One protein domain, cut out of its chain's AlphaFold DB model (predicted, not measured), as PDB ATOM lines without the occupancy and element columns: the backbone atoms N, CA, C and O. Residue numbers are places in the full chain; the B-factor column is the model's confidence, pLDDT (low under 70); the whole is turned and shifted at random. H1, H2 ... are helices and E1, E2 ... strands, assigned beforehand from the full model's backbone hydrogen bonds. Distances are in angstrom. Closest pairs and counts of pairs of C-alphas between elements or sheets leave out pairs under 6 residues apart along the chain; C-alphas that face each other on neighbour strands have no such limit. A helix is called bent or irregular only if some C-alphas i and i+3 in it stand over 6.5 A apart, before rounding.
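This is residues 341 to 402 of the 403 residues of an uncharacterized protein of Eumeta variegata (UniProt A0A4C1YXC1). A short pair of parallel strands, E1 and E2, lies along one side of a small body, with the helix H2 packing on the pair through its residues 377 to 384. H1 and H3 come close to the later part of H2, and a long tail leads into H1, with residues 346 to 356 sticking out from the body. The printed part has 62 residues with three named helices and two named strands, in the order H1, E1, H2, H3, E2, and its class is mostly helix. It is compact, with a radius of gyration of the C-alphas of 12.0 A, and spans 34 by 23 by 23 A.

Residues 341 to 356 hold no named element; C-alpha 341 is at (-38.365, -42.784, -8.967). H1 is residues 357 to 364, 10.8 A from first to last C-alpha, and begins with C-alpha 357 at (-27.042, -34.051, -1.776). E1 is residues 372 to 374, 6.5 A long. H2, the longest helix, is residues 377 to 389 and 20.7 A long; it is irregular, with C-alphas 386 and 389 lying 7.3 A apart. H3 is residues 393 to 397, 8.0 A long. E2 is residues 399 to 401, 7.1 A long, and ends with C-alpha 401 at (-29.593, -31.588, -18.548).

E1 and E2 are parallel neighbours, with 28 degrees between their directions. N 374 and O 400 are 2.8 A apart, as are N 400 and O 372, both within hydrogen-bond range. E1, H2, H3 and E2 form a strand-helix-strand unit, two parallel neighbour strands with helices between them along the chain, and its crossover is right-handed. The closest C-alphas of H2 and E2 are those of Arg 377 and Thr 401, 6.2 A apart; those of E1 and H2 are Ser 374 and Ala 380, at 5.8 A. H2 and H3 are close but not clearly touching, the closest C-alphas being those of Lys 384 and Cys 396, 5.3 A apart. H1 and H2 are also close but not clearly touching, with the C-alphas of Val 362 and Pro 387 closest at 6.6 A; they run the same way at a steep tilt of 44 degrees. H1 is apart from H3 and E2. In H1 every O i to N i+4 pair is within hydrogen-bond range; in H2 6 of 9 are, and in H3 0 of 1, beside 2 of 2 O i to N i+3 pairs.

The two C-alphas farthest apart are those of Gly 349 and Ala 393, at 33.7 A. The printed part has no cut. The links E1 to H2, H2 to H3 and H3 to E2 are tight, and H1 to E1 is short. The mean pLDDT of the printed part is 76.5, and residues 341 to 353 and 387 to 391 are under 70.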
ATOM      1  N   ILE A 341     -39.255 -43.622  -9.766       35.53
ATOM      2  CA  ILE A 341     -38.365 -42.784  -8.967       35.53
ATOM      3  C   ILE A 341     -37.571 -43.722  -8.058       35.53
ATOM      4  O   ILE A 341     -38.078 -44.184  -7.034       35.53
ATOM      5  N   ILE A 342     -36.313 -43.996  -8.420       34.31
ATOM      6  CA  ILE A 342     -35.394 -44.730  -7.549       34.31
ATOM      7  C   ILE A 342     -35.095 -43.844  -6.340       34.31
ATOM      8  O   ILE A 342     -34.164 -43.040  -6.334       34.31
ATOM      9  N   TYR A 343     -35.893 -44.026  -5.289       33.09
ATOM     10  CA  TYR A 343     -35.730 -43.449  -3.958       33.09
ATOM     11  C   TYR A 343     -34.528 -44.078  -3.215       33.09
ATOM     12  O   TYR A 343     -34.630 -44.535  -2.074       33.09
ATOM     13  N   GLY A 344     -33.358 -44.076  -3.863       33.38
ATOM     14  CA  GLY A 344     -32.059 -44.475  -3.314       33.38
ATOM     15  C   GLY A 344     -31.568 -43.477  -2.264       33.38
ATOM     16  O   GLY A 344     -30.589 -42.774  -2.479       33.38
ATOM     17  N   GLY A 345     -32.307 -43.378  -1.160       31.67
ATOM     18  CA  GLY A 345     -32.132 -42.367  -0.118       31.67
ATOM     19  C   GLY A 345     -33.248 -42.316   0.935       31.67
ATOM     20  O   GLY A 345     -33.073 -41.631   1.942       31.67
ATOM     21  N   LEU A 346     -34.361 -43.055   0.781       36.34
ATOM     22  CA  LEU A 346     -35.481 -43.069   1.744       36.34
ATOM     23  C   LEU A 346     -35.219 -43.886   3.036       36.34
ATOM     24  O   LEU A 346     -36.110 -44.531   3.580       36.34
ATOM     25  N   GLN A 347     -33.995 -43.814   3.565       41.03
ATOM     26  CA  GLN A 347     -33.720 -44.057   4.990       41.03
ATOM     27  C   GLN A 347     -33.413 -42.766   5.767       41.03
ATOM     28  O   GLN A 347     -33.396 -42.796   6.995       41.03
ATOM     29  N   CYS A 348     -33.253 -41.619   5.093       39.88
ATOM     30  CA  CYS A 348     -33.221 -40.311   5.745       39.88
ATOM     31  C   CYS A 348     -34.393 -39.446   5.256       39.88
ATOM     32  O   CYS A 348     -34.671 -39.370   4.059       39.88
ATOM     33  N   GLY A 349     -35.115 -38.828   6.197       39.22
ATOM     34  CA  GLY A 349     -36.286 -37.993   5.912       39.22
ATOM     35  C   GLY A 349     -35.936 -36.645   5.274       39.22
ATOM     36  O   GLY A 349     -34.761 -36.345   5.076       39.22
ATOM     37  N   LYS A 350     -36.975 -35.837   4.973       51.31
ATOM     38  CA  LYS A 350     -36.922 -34.494   4.345       51.31
ATOM     39  C   LYS A 350     -35.576 -33.779   4.532       51.31
ATOM     40  O   LYS A 350     -35.320 -33.127   5.539       51.31
ATOM     41  N   TRP A 351     -34.735 -33.903   3.512       55.75
ATOM     42  CA  TRP A 351     -33.402 -33.332   3.480       55.75
ATOM     43  C   TRP A 351     -33.457 -31.800   3.399       55.75
ATOM     44  O   TRP A 351     -33.811 -31.268   2.341       55.75
ATOM     45  N   PHE A 352     -33.052 -31.117   4.471       52.75
ATOM     46  CA  PHE A 352     -32.858 -29.661   4.528       52.75
ATOM     47  C   PHE A 352     -31.924 -29.134   3.419       52.75
ATOM     48  O   PHE A 352     -31.226 -29.897   2.738       52.75
ATOM     49  N   ASP A 353     -31.896 -27.818   3.222       61.22
ATOM     50  CA  ASP A 353     -30.902 -27.186   2.352       61.22
ATOM     51  C   ASP A 353     -29.496 -27.240   2.978       61.22
ATOM     52  O   ASP A 353     -29.335 -27.404   4.185       61.22
ATOM     53  N   GLY A 354     -28.459 -27.217   2.134       78.44
ATOM     54  CA  GLY A 354     -27.058 -27.393   2.551       78.44
ATOM     55  C   GLY A 354     -26.618 -28.838   2.854       78.44
ATOM     56  O   GLY A 354     -25.425 -29.099   2.953       78.44
ATOM     57  N   CYS A 355     -27.532 -29.810   2.920       81.75
ATOM     58  CA  CYS A 355     -27.281 -31.183   3.394       81.75
ATOM     59  C   CYS A 355     -26.383 -32.101   2.513       81.75
ATOM     60  O   CYS A 355     -26.439 -33.322   2.651       81.75
ATOM     61  N   GLY A 356     -25.614 -31.567   1.560       86.44
ATOM     62  CA  GLY A 356     -24.632 -32.345   0.790       86.44
ATOM     63  C   GLY A 356     -25.185 -33.351  -0.235       86.44
ATOM     64  O   GLY A 356     -24.458 -34.262  -0.621       86.44
ATOM     65  N   LYS A 357     -26.434 -33.201  -0.715       84.25
ATOM     66  CA  LYS A 357     -27.042 -34.051  -1.776       84.25
ATOM     67  C   LYS A 357     -26.101 -34.283  -2.970       84.25
ATOM     68  O   LYS A 357     -25.876 -35.420  -3.372       84.25
ATOM     69  N   THR A 358     -25.529 -33.208  -3.512       84.75
ATOM     70  CA  THR A 358     -24.573 -33.248  -4.632       84.75
ATOM     71  C   THR A 358     -23.288 -33.988  -4.257       84.75
ATOM     72  O   THR A 358     -22.834 -34.845  -5.008       84.75
ATOM     73  N   THR A 359     -22.749 -33.742  -3.060       88.56
ATOM     74  CA  THR A 359     -21.581 -34.451  -2.513       88.56
ATOM     75  C   THR A 359     -21.828 -35.953  -2.352       88.56
ATOM     76  O   THR A 359     -20.917 -36.743  -2.585       88.56
ATOM     77  N   TRP A 360     -23.041 -36.368  -1.972       89.62
ATOM     78  CA  TRP A 360     -23.411 -37.784  -1.883       89.62
ATOM     79  C   TRP A 360     -23.468 -38.435  -3.270       89.62
ATOM     80  O   TRP A 360     -22.858 -39.481  -3.472       89.62
ATOM     81  N   VAL A 361     -24.101 -37.777  -4.247       87.56
ATOM     82  CA  VAL A 361     -24.140 -38.251  -5.644       87.56
ATOM     83  C   VAL A 361     -22.723 -38.404  -6.206       87.56
ATOM     84  O   VAL A 361     -22.376 -39.482  -6.673       87.56
ATOM     85  N   VAL A 362     -21.859 -37.393  -6.059       87.19
ATOM     86  CA  VAL A 362     -20.451 -37.447  -6.509       87.19
ATOM     87  C   VAL A 362     -19.633 -38.533  -5.783       87.19
ATOM     88  O   VAL A 362     -18.664 -39.041  -6.343       87.19
ATOM     89  N   LYS A 363     -20.010 -38.936  -4.560       87.12
ATOM     90  CA  LYS A 363     -19.367 -40.047  -3.829       87.12
ATOM     91  C   LYS A 363     -19.838 -41.444  -4.255       87.12
ATOM     92  O   LYS A 363     -19.088 -42.391  -4.033       87.12
ATOM     93  N   HIS A 364     -21.038 -41.583  -4.824       85.44
ATOM     94  CA  HIS A 364     -21.694 -42.877  -5.089       85.44
ATOM     95  C   HIS A 364     -22.091 -43.099  -6.562       85.44
ATOM     96  O   HIS A 364     -22.923 -43.957  -6.857       85.44
ATOM     97  N   PHE A 365     -21.507 -42.327  -7.479       87.31
ATOM     98  CA  PHE A 365     -21.730 -42.421  -8.921       87.31
ATOM     99  C   PHE A 365     -20.787 -43.451  -9.570       87.31
ATOM    100  O   PHE A 365     -19.592 -43.188  -9.730       87.31
ATOM    101  N   GLU A 366     -21.306 -44.619  -9.966       89.44
ATOM    102  CA  GLU A 366     -20.552 -45.601 -10.756       89.44
ATOM    103  C   GLU A 366     -20.413 -45.125 -12.214       89.44
ATOM    104  O   GLU A 366     -21.305 -45.332 -13.040       89.44
ATOM    105  N   LEU A 367     -19.263 -44.519 -12.535       85.00
ATOM    106  CA  LEU A 367     -18.931 -43.949 -13.853       85.00
ATOM    107  C   LEU A 367     -19.299 -44.831 -15.054       85.00
ATOM    108  O   LEU A 367     -19.721 -44.320 -16.087       85.00
ATOM    109  N   GLU A 368     -19.115 -46.144 -14.957       87.00
ATOM    110  CA  GLU A 368     -19.378 -47.074 -16.062       87.00
ATOM    111  C   GLU A 368     -20.871 -47.245 -16.373       87.00
ATOM    112  O   GLU A 368     -21.224 -47.538 -17.513       87.00
ATOM    113  N   ARG A 369     -21.748 -47.085 -15.374       91.38
ATOM    114  CA  ARG A 369     -23.136 -47.585 -15.414       91.38
ATOM    115  C   ARG A 369     -24.204 -46.513 -15.278       91.38
ATOM    116  O   ARG A 369     -25.369 -46.796 -15.555       91.38
ATOM    117  N   GLU A 370     -23.829 -45.328 -14.816       92.31
ATOM    118  CA  GLU A 370     -24.763 -44.289 -14.401       92.31
ATOM    119  C   GLU A 370     -24.676 -43.036 -15.275       92.31
ATOM    120  O   GLU A 370     -23.634 -42.680 -15.824       92.31
ATOM    121  N   VAL A 371     -25.804 -42.333 -15.361       93.19
ATOM    122  CA  VAL A 371     -25.941 -41.023 -16.003       93.19
ATOM    123  C   VAL A 371     -26.608 -40.105 -14.988       93.19
ATOM    124  O   VAL A 371     -27.664 -40.451 -14.460       93.19
ATOM    125  N   VAL A 372     -26.016 -38.944 -14.707       94.31
ATOM    126  CA  VAL A 372     -26.661 -37.915 -13.883       94.31
ATOM    127  C   VAL A 372     -27.450 -36.999 -14.802       94.31
ATOM    128  O   VAL A 372     -26.882 -36.343 -15.671       94.31
ATOM    129  N   ILE A 373     -28.760 -36.926 -14.599       95.25
ATOM    130  CA  ILE A 373     -29.600 -35.906 -15.227       95.25
ATOM    131  C   ILE A 373     -29.812 -34.770 -14.222       95.25
ATOM    132  O   ILE A 373     -30.129 -35.041 -13.065       95.25
ATOM    133  N   SER A 374     -29.637 -33.518 -14.652       95.00
ATOM    134  CA  SER A 374     -29.985 -32.311 -13.895       95.00
ATOM    135  C   SER A 374     -31.213 -31.601 -14.474       95.00
ATOM    136  O   SER A 374     -31.552 -31.736 -15.648       95.00
ATOM    137  N   THR A 375     -31.855 -30.792 -13.634       95.38
ATOM    138  CA  THR A 375     -32.974 -29.893 -13.965       95.38
ATOM    139  C   THR A 375     -32.542 -28.501 -14.435       95.38
ATOM    140  O   THR A 375     -33.379 -27.747 -14.911       95.38
ATOM    141  N   THR A 376     -31.271 -28.120 -14.262       95.00
ATOM    142  CA  THR A 376     -30.743 -26.819 -14.716       95.00
ATOM    143  C   THR A 376     -29.346 -26.958 -15.319       95.00
ATOM    144  O   THR A 376     -28.603 -27.902 -15.011       95.00
ATOM    145  N   ARG A 377     -28.980 -26.002 -16.179       92.69
ATOM    146  CA  ARG A 377     -27.676 -25.944 -16.858       92.69
ATOM    147  C   ARG A 377     -26.543 -25.596 -15.890       92.69
ATOM    148  O   ARG A 377     -25.408 -26.004 -16.101       92.69
ATOM    149  N   GLU A 378     -26.863 -24.891 -14.815       93.56
ATOM    150  CA  GLU A 378     -25.970 -24.487 -13.724       93.56
ATOM    151  C   GLU A 378     -25.605 -25.731 -12.921       93.56
ATOM    152  O   GLU A 378     -24.438 -26.086 -12.831       93.56
ATOM    153  N   ALA A 379     -26.616 -26.500 -12.498       91.00
ATOM    154  CA  ALA A 379     -26.421 -27.785 -11.839       91.00
ATOM    155  C   ALA A 379     -25.596 -28.767 -12.690       91.00
ATOM    156  O   ALA A 379     -24.796 -29.518 -12.143       91.00
ATOM    157  N   ALA A 380     -25.762 -28.769 -14.020       93.81
ATOM    158  CA  ALA A 380     -24.939 -29.591 -14.912       93.81
ATOM    159  C   ALA A 380     -23.496 -29.088 -15.063       93.81
ATOM    160  O   ALA A 380     -22.614 -29.908 -15.298       93.81
ATOM    161  N   ARG A 381     -23.248 -27.778 -14.952       92.94
ATOM    162  CA  ARG A 381     -21.900 -27.192 -14.971       92.94
ATOM    163  C   ARG A 381     -21.167 -27.475 -13.667       92.94
ATOM    164  O   ARG A 381     -20.123 -28.120 -13.704       92.94
ATOM    165  N   ASP A 382     -21.790 -27.187 -12.527       91.06
ATOM    166  CA  ASP A 382     -21.273 -27.528 -11.197       91.06
ATOM    167  C   ASP A 382     -20.921 -29.028 -11.098       91.06
ATOM    168  O   ASP A 382     -19.854 -29.398 -10.608       91.06
ATOM    169  N   LEU A 383     -21.787 -29.908 -11.620       89.81
ATOM    170  CA  LEU A 383     -21.570 -31.362 -11.650       89.81
ATOM    171  C   LEU A 383     -20.594 -31.850 -12.738       89.81
ATOM    172  O   LEU A 383     -20.282 -33.038 -12.750       89.81
ATOM    173  N   LYS A 384     -20.096 -30.986 -13.630       90.69
ATOM    174  CA  LYS A 384     -19.015 -31.300 -14.589       90.69
ATOM    175  C   LYS A 384     -17.667 -30.740 -14.150       90.69
ATOM    176  O   LYS A 384     -16.654 -31.399 -14.348       90.69
ATOM    177  N   GLU A 385     -17.667 -29.564 -13.535       87.56
ATOM    178  CA  GLU A 385     -16.468 -28.824 -13.138       87.56
ATOM    179  C   GLU A 385     -15.941 -29.290 -11.766       87.56
ATOM    180  O   GLU A 385     -14.748 -29.538 -11.603       87.56
ATOM    181  N   ASN A 386     -16.823 -29.509 -10.785       81.31
ATOM    182  CA  ASN A 386     -16.443 -29.849  -9.408       81.31
ATOM    183  C   ASN A 386     -15.930 -31.302  -9.177       81.31
ATOM    184  O   ASN A 386     -15.027 -31.485  -8.357       81.31
ATOM    185  N   PRO A 387     -16.396 -32.372  -9.869       65.19
ATOM    186  CA  PRO A 387     -15.898 -33.728  -9.605       65.19
ATOM    187  C   PRO A 387     -14.515 -34.024 -10.212       65.19
ATOM    188  O   PRO A 387     -14.006 -35.130 -10.017       65.19
ATOM    189  N   ALA A 388     -13.898 -33.075 -10.928       52.34
ATOM    190  CA  ALA A 388     -12.648 -33.261 -11.678       52.34
ATOM    191  C   ALA A 388     -11.443 -33.717 -10.824       52.34
ATOM    192  O   ALA A 388     -10.476 -34.257 -11.352       52.34
ATOM    193  N   SER A 389     -11.510 -33.560  -9.498       57.62
ATOM    194  CA  SER A 389     -10.513 -34.084  -8.550       57.62
ATOM    195  C   SER A 389     -10.609 -35.597  -8.292       57.62
ATOM    196  O   SER A 389      -9.711 -36.163  -7.666       57.62
ATOM    197  N   ARG A 390     -11.692 -36.268  -8.717       59.66
ATOM    198  CA  ARG A 390     -11.945 -37.700  -8.435       59.66
ATOM    199  C   ARG A 390     -12.496 -38.499  -9.616       59.66
ATOM    200  O   ARG A 390     -12.274 -39.705  -9.666       59.66
ATOM    201  N   LEU A 391     -13.214 -37.866 -10.545       62.19
ATOM    202  CA  LEU A 391     -13.753 -38.516 -11.740       62.19
ATOM    203  C   LEU A 391     -12.935 -38.110 -12.976       62.19
ATOM    204  O   LEU A 391     -12.645 -36.935 -13.178       62.19
ATOM    205  N   ARG A 392     -12.566 -39.093 -13.809       73.12
ATOM    206  CA  ARG A 392     -11.837 -38.874 -15.076       73.12
ATOM    207  C   ARG A 392     -12.699 -38.099 -16.082       73.12
ATOM    208  O   ARG A 392     -13.920 -38.115 -15.973       73.12
ATOM    209  N   ALA A 393     -12.076 -37.520 -17.114       78.50
ATOM    210  CA  ALA A 393     -12.738 -36.700 -18.143       78.50
ATOM    211  C   ALA A 393     -13.992 -37.333 -18.796       78.50
ATOM    212  O   ALA A 393     -14.916 -36.611 -19.167       78.50
ATOM    213  N   ASP A 394     -14.073 -38.670 -18.872       80.56
ATOM    214  CA  ASP A 394     -15.270 -39.403 -19.324       80.56
ATOM    215  C   ASP A 394     -16.551 -39.022 -18.546       80.56
ATOM    216  O   ASP A 394     -17.642 -38.989 -19.112       80.56
ATOM    217  N   ALA A 395     -16.429 -38.634 -17.271       81.19
ATOM    218  CA  ALA A 395     -17.538 -38.178 -16.429       81.19
ATOM    219  C   ALA A 395     -18.374 -37.063 -17.068       81.19
ATOM    220  O   ALA A 395     -19.600 -37.037 -16.932       81.19
ATOM    221  N   CYS A 396     -17.726 -36.152 -17.795       85.06
ATOM    222  CA  CYS A 396     -18.375 -34.985 -18.380       85.06
ATOM    223  C   CYS A 396     -19.366 -35.350 -19.502       85.06
ATOM    224  O   CYS A 396     -20.272 -34.555 -19.786       85.06
ATOM    225  N   SER A 397     -19.246 -36.546 -20.097       90.31
ATOM    226  CA  SER A 397     -20.197 -37.076 -21.090       90.31
ATOM    227  C   SER A 397     -21.481 -37.630 -20.447       90.31
ATOM    228  O   SER A 397     -22.542 -37.643 -21.077       90.31
ATOM    229  N   LYS A 398     -21.413 -38.021 -19.166       91.75
ATOM    230  CA  LYS A 398     -22.483 -38.712 -18.420       91.75
ATOM    231  C   LYS A 398     -23.306 -37.795 -17.510       91.75
ATOM    232  O   LYS A 398     -24.221 -38.266 -16.840       91.75
ATOM    233  N   VAL A 399     -23.042 -36.487 -17.530       93.62
ATOM    234  CA  VAL A 399     -23.914 -35.464 -16.928       93.62
ATOM    235  C   VAL A 399     -24.726 -34.776 -18.034       93.62
ATOM    236  O   VAL A 399     -24.172 -34.081 -18.894       93.62
ATOM    237  N   ARG A 400     -26.046 -34.978 -18.016       94.00
ATOM    238  CA  ARG A 400     -27.028 -34.418 -18.963       94.00
ATOM    239  C   ARG A 400     -27.943 -33.412 -18.262       94.00
ATOM    240  O   ARG A 400     -28.113 -33.466 -17.048       94.00
ATOM    241  N   THR A 401     -28.573 -32.533 -19.030       95.75
ATOM    242  CA  THR A 401     -29.593 -31.588 -18.548       95.75
ATOM    243  C   THR A 401     -30.923 -31.927 -19.213       95.75
ATOM    244  O   THR A 401     -30.930 -32.252 -20.399       95.75
ATOM    245  N   MET A 402     -32.033 -31.855 -18.478       92.31
ATOM    246  CA  MET A 402     -33.358 -31.711 -19.091       92.31
ATOM    247  C   MET A 402     -33.473 -30.267 -19.578       92.31
ATOM    248  O   MET A 402     -33.468 -29.351 -18.754       92.31
TER     249      MET A 402